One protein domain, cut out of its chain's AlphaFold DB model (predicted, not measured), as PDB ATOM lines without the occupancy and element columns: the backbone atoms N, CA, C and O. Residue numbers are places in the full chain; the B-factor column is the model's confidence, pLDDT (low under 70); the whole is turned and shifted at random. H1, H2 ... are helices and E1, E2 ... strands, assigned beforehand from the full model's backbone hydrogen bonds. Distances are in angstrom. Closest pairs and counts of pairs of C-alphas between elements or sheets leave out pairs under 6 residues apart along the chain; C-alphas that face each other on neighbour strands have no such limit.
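AT A GLANCE: This is residues 32 to 90 of the 96 residues of a protein of bioreactor metagenome (UniProt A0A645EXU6). A small, twisted four-stranded sheet has one helix, H1, over one face, running along strand E1, and a long loop, residues 40 to 53, joins E1 to the edge strand E2. The 59 printed residues hold four named strands and one named helix, in the order E1 E2 E3 H1 E4; the sheet's order is E2 E3 E1 E4, all antiparallel. The class is mixed, helices and strands, with 29 residues, under half, in named elements. The whole is compact, with a radius of gyration of the C-alphas of 10.2 A, and rounded, spanning 26 by 25 by 17 A.

HOW THE PARTS SIT: E1, residues 33 to 39, is an inner strand with staggered pairing: residues 33 to 36 pair with E3, residues 63 to 67, and residues 36 to 39 with E4, residues 84 to 86. N 35 and O 65 are 2.9 A apart, and N 84 and O 39 are 2.8 A apart, both within hydrogen-bond range. E2, residues 54 to 57, and E3 form a hairpin, with N 66 and O 54 within hydrogen-bond range at 2.8 A. H1, residues 70 to 79, is on the sheet at a height of 8.9 A, over E1, and runs along the strands, at 20 degrees to E1 on the local plane. The closest C-alphas of H1 and E3 are those of Ile 73 and Phe 67, 6.7 A apart. E3, H1 and E4 make a split strand-helix-strand unit, two strands of one sheet that are not neighbours, with a helix between them along the chain and E1 between them in the sheet; its crossover is right-handed. H1 and the sheet form two layers, the helix on one face of the sheet E2 E3 E1 E4. In H1 every O i to N i+4 pair is within hydrogen-bond range. E2 and E4 are apart.

IN THESE COORDINATES: E1 runs 18.0 A from C-alpha 33 at (240.232, -85.582, 291.190). E2 is 10.3 A long and E3 13.5 A. H1 runs 14.4 A from C-alpha 70 at (234.550, -84.231, 296.005). E4, 6.8 A long, ends with C-alpha 86 at (246.609, -83.598, 299.599).

THE WHOLE: The two C-alphas farthest apart, those of Ser 59 and Glu 78, are 27.7 A apart. The printed part has no cut. The link E1 to E2 is long; the other three are tight. The mean pLDDT of the printed part is 90.5, and no printed residue is under 70.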
ATOM      1  N   ARG A  32     238.012 -87.287 288.099       86.75
ATOM      2  CA  ARG A  32     238.238 -85.844 287.940       86.75
ATOM      3  C   ARG A  32     239.185 -85.273 288.986       86.75
ATOM      4  O   ARG A  32     239.679 -84.163 288.818       86.75
ATOM      5  N   PHE A  33     239.430 -86.019 290.059       90.19
ATOM      6  CA  PHE A  33     240.232 -85.582 291.190       90.19
ATOM      7  C   PHE A  33     241.306 -86.610 291.500       90.19
ATOM      8  O   PHE A  33     241.063 -87.815 291.489       90.19
ATOM      9  N   VAL A  34     242.486 -86.103 291.824       93.12
ATOM     10  CA  VAL A  34     243.639 -86.885 292.257       93.12
ATOM     11  C   VAL A  34     244.057 -86.350 293.618       93.12
ATOM     12  O   VAL A  34     244.091 -85.130 293.811       93.12
ATOM     13  N   ARG A  35     244.311 -87.240 294.576       94.06
ATOM     14  CA  ARG A  35     244.841 -86.873 295.889       94.06
ATOM     15  C   ARG A  35     245.990 -87.783 296.285       94.06
ATOM     16  O   ARG A  35     245.858 -89.003 296.207       94.06
ATOM     17  N   TRP A  36     247.073 -87.187 296.757       94.88
ATOM     18  CA  TRP A  36     248.170 -87.911 297.387       94.88
ATOM     19  C   TRP A  36     247.801 -88.261 298.821       94.88
ATOM     20  O   TRP A  36     247.212 -87.441 299.529       94.88
ATOM     21  N   VAL A  37     248.147 -89.472 299.250       93.44
ATOM     22  CA  VAL A  37     247.970 -89.887 300.642       93.44
ATOM     23  C   VAL A  37     249.176 -89.414 301.446       93.44
ATOM     24  O   VAL A  37     250.289 -89.882 301.229       93.44
ATOM     25  N   ILE A  38     248.947 -88.469 302.357       92.00
ATOM     26  CA  ILE A  38     249.981 -87.881 303.223       92.00
ATOM     27  C   ILE A  38     250.148 -88.696 304.502       92.00
ATOM     28  O   ILE A  38     251.254 -88.936 304.967       92.00
ATOM     29  N   GLU A  39     249.028 -89.118 305.076       90.56
ATOM     30  CA  GLU A  39     248.978 -89.921 306.290       90.56
ATOM     31  C   GLU A  39     247.847 -90.925 306.119       90.56
ATOM     32  O   GLU A  39     246.799 -90.584 305.569       90.56
ATOM     33  N   SER A  40     248.063 -92.163 306.549       89.50
ATOM     34  CA  SER A  40     247.064 -93.222 306.468       89.50
ATOM     35  C   SER A  40     247.041 -93.985 307.788       89.50
ATOM     36  O   SER A  40     248.105 -94.355 308.283       89.50
ATOM     37  N   PRO A  41     245.860 -94.275 308.360       84.88
ATOM     38  CA  PRO A  41     245.764 -95.006 309.624       84.88
ATOM     39  C   PRO A  41     246.047 -96.507 309.462       84.88
ATOM     40  O   PRO A  41     246.143 -97.232 310.449       84.88
ATOM     41  N   ARG A  42     246.111 -96.984 308.218       89.94
ATOM     42  CA  ARG A  42     246.297 -98.382 307.820       89.94
ATOM     43  C   ARG A  42     246.893 -98.451 306.421       89.94
ATOM     44  O   ARG A  42     246.992 -97.426 305.745       89.94
ATOM     45  N   ASP A  43     247.237 -99.649 305.976       89.25
ATOM     46  CA  ASP A  43     247.661 -99.879 304.602       89.25
ATOM     47  C   ASP A  43     246.646 -99.350 303.584       89.25
ATOM     48  O   ASP A  43     245.429 -99.374 303.787       89.25
ATOM     49  N   ILE A  44     247.169 -98.846 302.465       89.19
ATOM     50  CA  ILE A  44     246.372 -98.203 301.411       89.19
ATOM     51  C   ILE A  44     245.345 -99.180 300.819       89.19
ATOM     52  O   ILE A  44     244.252 -98.772 300.416       89.19
ATOM     53  N   GLU A  45     245.671-100.473 300.798       88.06
ATOM     54  CA  GLU A  45     244.781-101.538 300.328       88.06
ATOM     55  C   GLU A  45     243.571-101.742 301.254       88.06
ATOM     56  O   GLU A  45     242.458-101.951 300.768       88.06
ATOM     57  N   ASP A  46     243.753-101.555 302.562       89.69
ATOM     58  CA  ASP A  46     242.719-101.712 303.589       89.69
ATOM     59  C   ASP A  46     241.856-100.459 303.802       89.69
ATOM     60  O   ASP A  46     240.909-100.467 304.601       89.69
ATOM     61  N   LEU A  47     242.157 -99.360 303.101       89.94
ATOM     62  CA  LEU A  47     241.348 -98.147 303.161       89.94
ATOM     63  C   LEU A  47     239.918 -98.422 302.701       89.94
ATOM     64  O   LEU A  47     239.671 -98.983 301.628       89.94
ATOM     65  N   GLN A  48     238.959 -97.955 303.494       89.81
ATOM     66  CA  GLN A  48     237.544 -98.047 303.160       89.81
ATOM     67  C   GLN A  48     237.169 -96.912 302.212       89.81
ATOM     68  O   GLN A  48     236.850 -95.807 302.646       89.81
ATOM     69  N   LEU A  49     237.222 -97.201 300.915       90.62
ATOM     70  CA  LEU A  49     236.936 -96.257 299.839       90.62
ATOM     71  C   LEU A  49     235.597 -96.581 299.161       90.62
ATOM     72  O   LEU A  49     235.044 -97.674 299.311       90.62
ATOM     73  N   THR A  50     235.057 -95.627 298.408       88.31
ATOM     74  CA  THR A  50     233.912 -95.867 297.520       88.31
ATOM     75  C   THR A  50     234.334 -96.769 296.356       88.31
ATOM     76  O   THR A  50     235.481 -96.708 295.920       88.31
ATOM     77  N   SER A  51     233.411 -97.554 295.790       85.44
ATOM     78  CA  SER A  51     233.683 -98.425 294.624       85.44
ATOM     79  C   SER A  51     234.196 -97.672 293.393       85.44
ATOM     80  O   SER A  51     234.806 -98.257 292.506       85.44
ATOM     81  N   THR A  52     233.945 -96.369 293.344       85.56
ATOM     82  CA  THR A  52     234.362 -95.463 292.278       85.56
ATOM     83  C   THR A  52     235.769 -94.903 292.473       85.56
ATOM     84  O   THR A  52     236.348 -94.339 291.545       85.56
ATOM     85  N   THR A  53     236.346 -95.068 293.666       90.25
ATOM     86  CA  THR A  53     237.696 -94.595 293.975       90.25
ATOM     87  C   THR A  53     238.717 -95.622 293.521       90.25
ATOM     88  O   THR A  53     238.606 -96.801 293.855       90.25
ATOM     89  N   HIS A  54     239.723 -95.180 292.774       90.75
ATOM     90  CA  HIS A  54     240.837 -96.033 292.365       90.75
ATOM     91  C   HIS A  54     242.108 -95.690 293.128       90.75
ATOM     92  O   HIS A  54     242.331 -94.545 293.513       90.75
ATOM     93  N   ARG A  55     242.941 -96.707 293.344       92.94
ATOM     94  CA  ARG A  55     244.265 -96.580 293.957       92.94
ATOM     95  C   ARG A  55     245.312 -96.648 292.856       92.94
ATOM     96  O   ARG A  55     245.166 -97.427 291.917       92.94
ATOM     97  N   GLY A  56     246.377 -95.879 292.989       91.19
ATOM     98  CA  GLY A  56     247.544 -95.991 292.131       91.19
ATOM     99  C   GLY A  56     248.766 -95.364 292.773       91.19
ATOM    100  O   GLY A  56     248.772 -95.061 293.968       91.19
ATOM    101  N   ARG A  57     249.806 -95.198 291.964       90.81
ATOM    102  CA  ARG A  57     251.063 -94.578 292.368       90.81
ATOM    103  C   ARG A  57     251.450 -93.501 291.368       90.81
ATOM    104  O   ARG A  57     251.143 -93.631 290.181       90.81
ATOM    105  N   ASP A  58     252.075 -92.437 291.854       88.88
ATOM    106  CA  ASP A  58     252.717 -91.459 290.979       88.88
ATOM    107  C   ASP A  58     254.080 -91.970 290.475       88.88
ATOM    108  O   ASP A  58     254.507 -93.084 290.776       88.88
ATOM    109  N   SER A  59     254.785 -91.154 289.688       86.31
ATOM    110  CA  SER A  59     256.105 -91.507 289.145       86.31
ATOM    111  C   SER A  59     257.214 -91.637 290.196       86.31
ATOM    112  O   SER A  59     258.323 -92.037 289.847       86.31
ATOM    113  N   ARG A  60     256.951 -91.251 291.447       86.31
ATOM    114  CA  ARG A  60     257.857 -91.364 292.597       86.31
ATOM    115  C   ARG A  60     257.389 -92.441 293.580       86.31
ATOM    116  O   ARG A  60     257.858 -92.477 294.709       86.31
ATOM    117  N   GLU A  61     256.492 -93.326 293.146       88.12
ATOM    118  CA  GLU A  61     255.906 -94.400 293.951       88.12
ATOM    119  C   GLU A  61     255.051 -93.921 295.140       88.12
ATOM    120  O   GLU A  61     254.664 -94.736 295.983       88.12
ATOM    121  N   HIS A  62     254.675 -92.637 295.208       89.88
ATOM    122  CA  HIS A  62     253.782 -92.169 296.264       89.88
ATOM    123  C   HIS A  62     252.362 -92.701 296.047       89.88
ATOM    124  O   HIS A  62     251.866 -92.694 294.915       89.88
ATOM    125  N   PRO A  63     251.667 -93.128 297.115       92.56
ATOM    126  CA  PRO A  63     250.287 -93.580 297.025       92.56
ATOM    127  C   PRO A  63     249.346 -92.437 296.639       92.56
ATOM    128  O   PRO A  63     249.310 -91.376 297.268       92.56
ATOM    129  N   VAL A  64     248.532 -92.695 295.618       93.25
ATOM    130  CA  VAL A  64     247.574 -91.743 295.056       93.25
ATOM    131  C   VAL A  64     246.191 -92.379 294.971       93.25
ATOM    132  O   VAL A  64     246.040 -93.550 294.617       93.25
ATOM    133  N   LEU A  65     245.169 -91.583 295.272       94.19
ATOM    134  CA  LEU A  65     243.766 -91.941 295.124       94.19
ATOM    135  C   LEU A  65     243.103 -91.090 294.036       94.19
ATOM    136  O   LEU A  65     243.252 -89.865 293.997       94.19
ATOM    137  N   PHE A  66     242.345 -91.752 293.169       93.50
ATOM    138  CA  PHE A  66     241.589 -91.157 292.073       93.50
ATOM    139  C   PHE A  66     240.105 -91.149 292.422       93.50
ATOM    140  O   PHE A  66     239.528 -92.200 292.698       93.50
ATOM    141  N   PHE A  67     239.476 -89.977 292.378       92.94
ATOM    142  CA  PHE A  67     238.073 -89.786 292.734       92.94
ATOM    143  C   PHE A  67     237.286 -89.161 291.580       92.94
ATOM    144  O   PHE A  67     237.773 -88.302 290.844       92.94
ATOM    145  N   GLU A  68     236.024 -89.559 291.443       89.62
ATOM    146  CA  GLU A  68     235.101 -88.974 290.460       89.62
ATOM    147  C   GLU A  68     234.533 -87.621 290.915       89.62
ATOM    148  O   GLU A  68     234.236 -86.754 290.094       89.62
ATOM    149  N   ASN A  69     234.369 -87.429 292.230       87.19
ATOM    150  CA  ASN A  69     233.730 -86.257 292.828       87.19
ATOM    151  C   ASN A  69     234.283 -85.939 294.229       87.19
ATOM    152  O   ASN A  69     234.829 -86.810 294.906       87.19
ATOM    153  N   GLU A  70     234.094 -84.697 294.685       90.50
ATOM    154  CA  GLU A  70     234.550 -84.231 296.005       90.50
ATOM    155  C   GLU A  70     233.872 -84.947 297.177       90.50
ATOM    156  O   GLU A  70     234.476 -85.122 298.232       90.50
ATOM    157  N   TRP A  71     232.623 -85.383 297.008       93.25
ATOM    158  CA  TRP A  71     231.909 -86.119 298.052       93.25
ATOM    159  C   TRP A  71     232.611 -87.438 298.398       93.25
ATOM    160  O   TRP A  71     232.728 -87.780 299.571       93.25
ATOM    161  N   SER A  72     233.151 -88.137 297.396       92.69
ATOM    162  CA  SER A  72     233.914 -89.376 297.597       92.69
ATOM    163  C   SER A  72     235.219 -89.139 298.362       92.69
ATOM    164  O   SER A  72     235.641 -90.013 299.113       92.69
ATOM    165  N   ILE A  73     235.826 -87.955 298.213       92.56
ATOM    166  CA  ILE A  73     237.021 -87.550 298.969       92.56
ATOM    167  C   ILE A  73     236.656 -87.404 300.448       92.56
ATOM    168  O   ILE A  73     237.242 -88.075 301.292       92.56
ATOM    169  N   ARG A  74     235.619 -86.609 300.744       93.12
ATOM    170  CA  ARG A  74     235.148 -86.385 302.121       93.12
ATOM    171  C   ARG A  74     234.760 -87.694 302.798       93.12
ATOM    172  O   ARG A  74     235.197 -87.966 303.908       93.12
ATOM    173  N   LEU A  75     234.022 -88.550 302.090       93.25
ATOM    174  CA  LEU A  75     233.618 -89.852 302.610       93.25
ATOM    175  C   LEU A  75     234.822 -90.751 302.930       93.25
ATOM    176  O   LEU A  75     234.780 -91.499 303.906       93.25
ATOM    177  N   ALA A  76     235.878 -90.708 302.113       93.19
ATOM    178  CA  ALA A  76     237.099 -91.456 302.380       93.19
ATOM    179  C   ALA A  76     237.792 -90.959 303.657       93.19
ATOM    180  O   ALA A  76     238.210 -91.784 304.465       93.19
ATOM    181  N   GLU A  77     237.862 -89.648 303.879       93.19
ATOM    182  CA  GLU A  77     238.410 -89.066 305.114       93.19
ATOM    183  C   GLU A  77     237.542 -89.409 306.340       93.19
ATOM    184  O   GLU A  77     238.061 -89.806 307.380       93.19
ATOM    185  N   GLU A  78     236.212 -89.362 306.207       92.94
ATOM    186  CA  GLU A  78     235.269 -89.706 307.281       92.94
ATOM    187  C   GLU A  78     235.332 -91.191 307.677       92.94
ATOM    188  O   GLU A  78     235.291 -91.530 308.862       92.94
ATOM    189  N   LYS A  79     235.438 -92.100 306.699       92.75
ATOM    190  CA  LYS A  79     235.503 -93.554 306.945       92.75
ATOM    191  C   LYS A  79     236.866 -94.036 307.429       92.75
ATOM    192  O   LYS A  79     236.975 -95.146 307.954       92.75
ATOM    193  N   ASN A  80     237.913 -93.247 307.222       92.25
ATOM    194  CA  ASN A  80     239.279 -93.603 307.580       92.25
ATOM    195  C   ASN A  80     239.834 -92.525 308.517       92.25
ATOM    196  O   ASN A  80     240.617 -91.690 308.074       92.25
ATOM    197  N   PRO A  81     239.445 -92.525 309.806       90.81
ATOM    198  CA  PRO A  81     239.930 -91.527 310.754       90.81
ATOM    199  C   PRO A  81     241.461 -91.594 310.852       90.81
ATOM    200  O   PRO A  81     242.013 -92.631 311.212       90.81
ATOM    201  N   GLY A  82     242.133 -90.492 310.507       90.69
ATOM    202  CA  GLY A  82     243.596 -90.410 310.388       90.69
ATOM    203  C   GLY A  82     244.120 -90.443 308.948       90.69
ATOM    204  O   GLY A  82     245.320 -90.310 308.737       90.69
ATOM    205  N   LEU A  83     243.245 -90.602 307.949       93.00
ATOM    206  CA  LEU A  83     243.605 -90.429 306.546       93.00
ATOM    207  C   LEU A  83     243.713 -88.932 306.244       93.00
ATOM    208  O   LEU A  83     242.748 -88.194 306.435       93.00
ATOM    209  N   LYS A  84     244.871 -88.494 305.748       92.25
ATOM    210  CA  LYS A  84     245.084 -87.135 305.241       92.25
ATOM    211  C   LYS A  84     245.401 -87.187 303.760       92.25
ATOM    212  O   LYS A  84     246.337 -87.868 303.338       92.25
ATOM    213  N   LEU A  85     244.629 -86.436 302.989       93.25
ATOM    214  CA  LEU A  85     244.749 -86.343 301.542       93.25
ATOM    215  C   LEU A  85     245.227 -84.944 301.144       93.25
ATOM    216  O   LEU A  85     244.775 -83.952 301.706       93.25
ATOM    217  N   SER A  86     246.118 -84.863 300.159       92.94
ATOM    218  CA  SER A  86     246.609 -83.598 299.599       92.94
ATOM    219  C   SER A  86     246.249 -83.486 298.124       92.94
ATOM    220  O   SER A  86     246.342 -84.460 297.379       92.94
ATOM    221  N   ASP A  87     245.838 -82.298 297.685       91.38
ATOM    222  CA  ASP A  87     245.680 -81.966 296.265       91.38
ATOM    223  C   ASP A  87     247.007 -81.627 295.570       91.38
ATOM    224  O   ASP A  87     247.051 -81.557 294.342       91.38
ATOM    225  N   ILE A  88     248.083 -81.479 296.346       86.69
ATOM    226  CA  ILE A  88     249.437 -81.183 295.877       86.69
ATOM    227  C   ILE A  88     250.342 -82.377 296.187       86.69
ATOM    228  O   ILE A  88     250.247 -82.973 297.265       86.69
ATOM    229  N   GLU A  89     251.235 -82.702 295.254       83.62
ATOM    230  CA  GLU A  89     252.313 -83.664 295.480       83.62
ATOM    231  C   GLU A  89     253.108 -83.273 296.743       83.62
ATOM    232  O   GLU A  89     253.534 -82.118 296.857       83.62
ATOM    233  N   PRO A  90     253.302 -84.190 297.708       79.25
ATOM    234  CA  PRO A  90     254.115 -83.905 298.878       79.25
ATOM    235  C   PRO A  90     255.551 -83.615 298.441       79.25
ATOM    236  O   PRO A  90     256.216 -84.444 297.826       79.25
TER     237      PRO A  90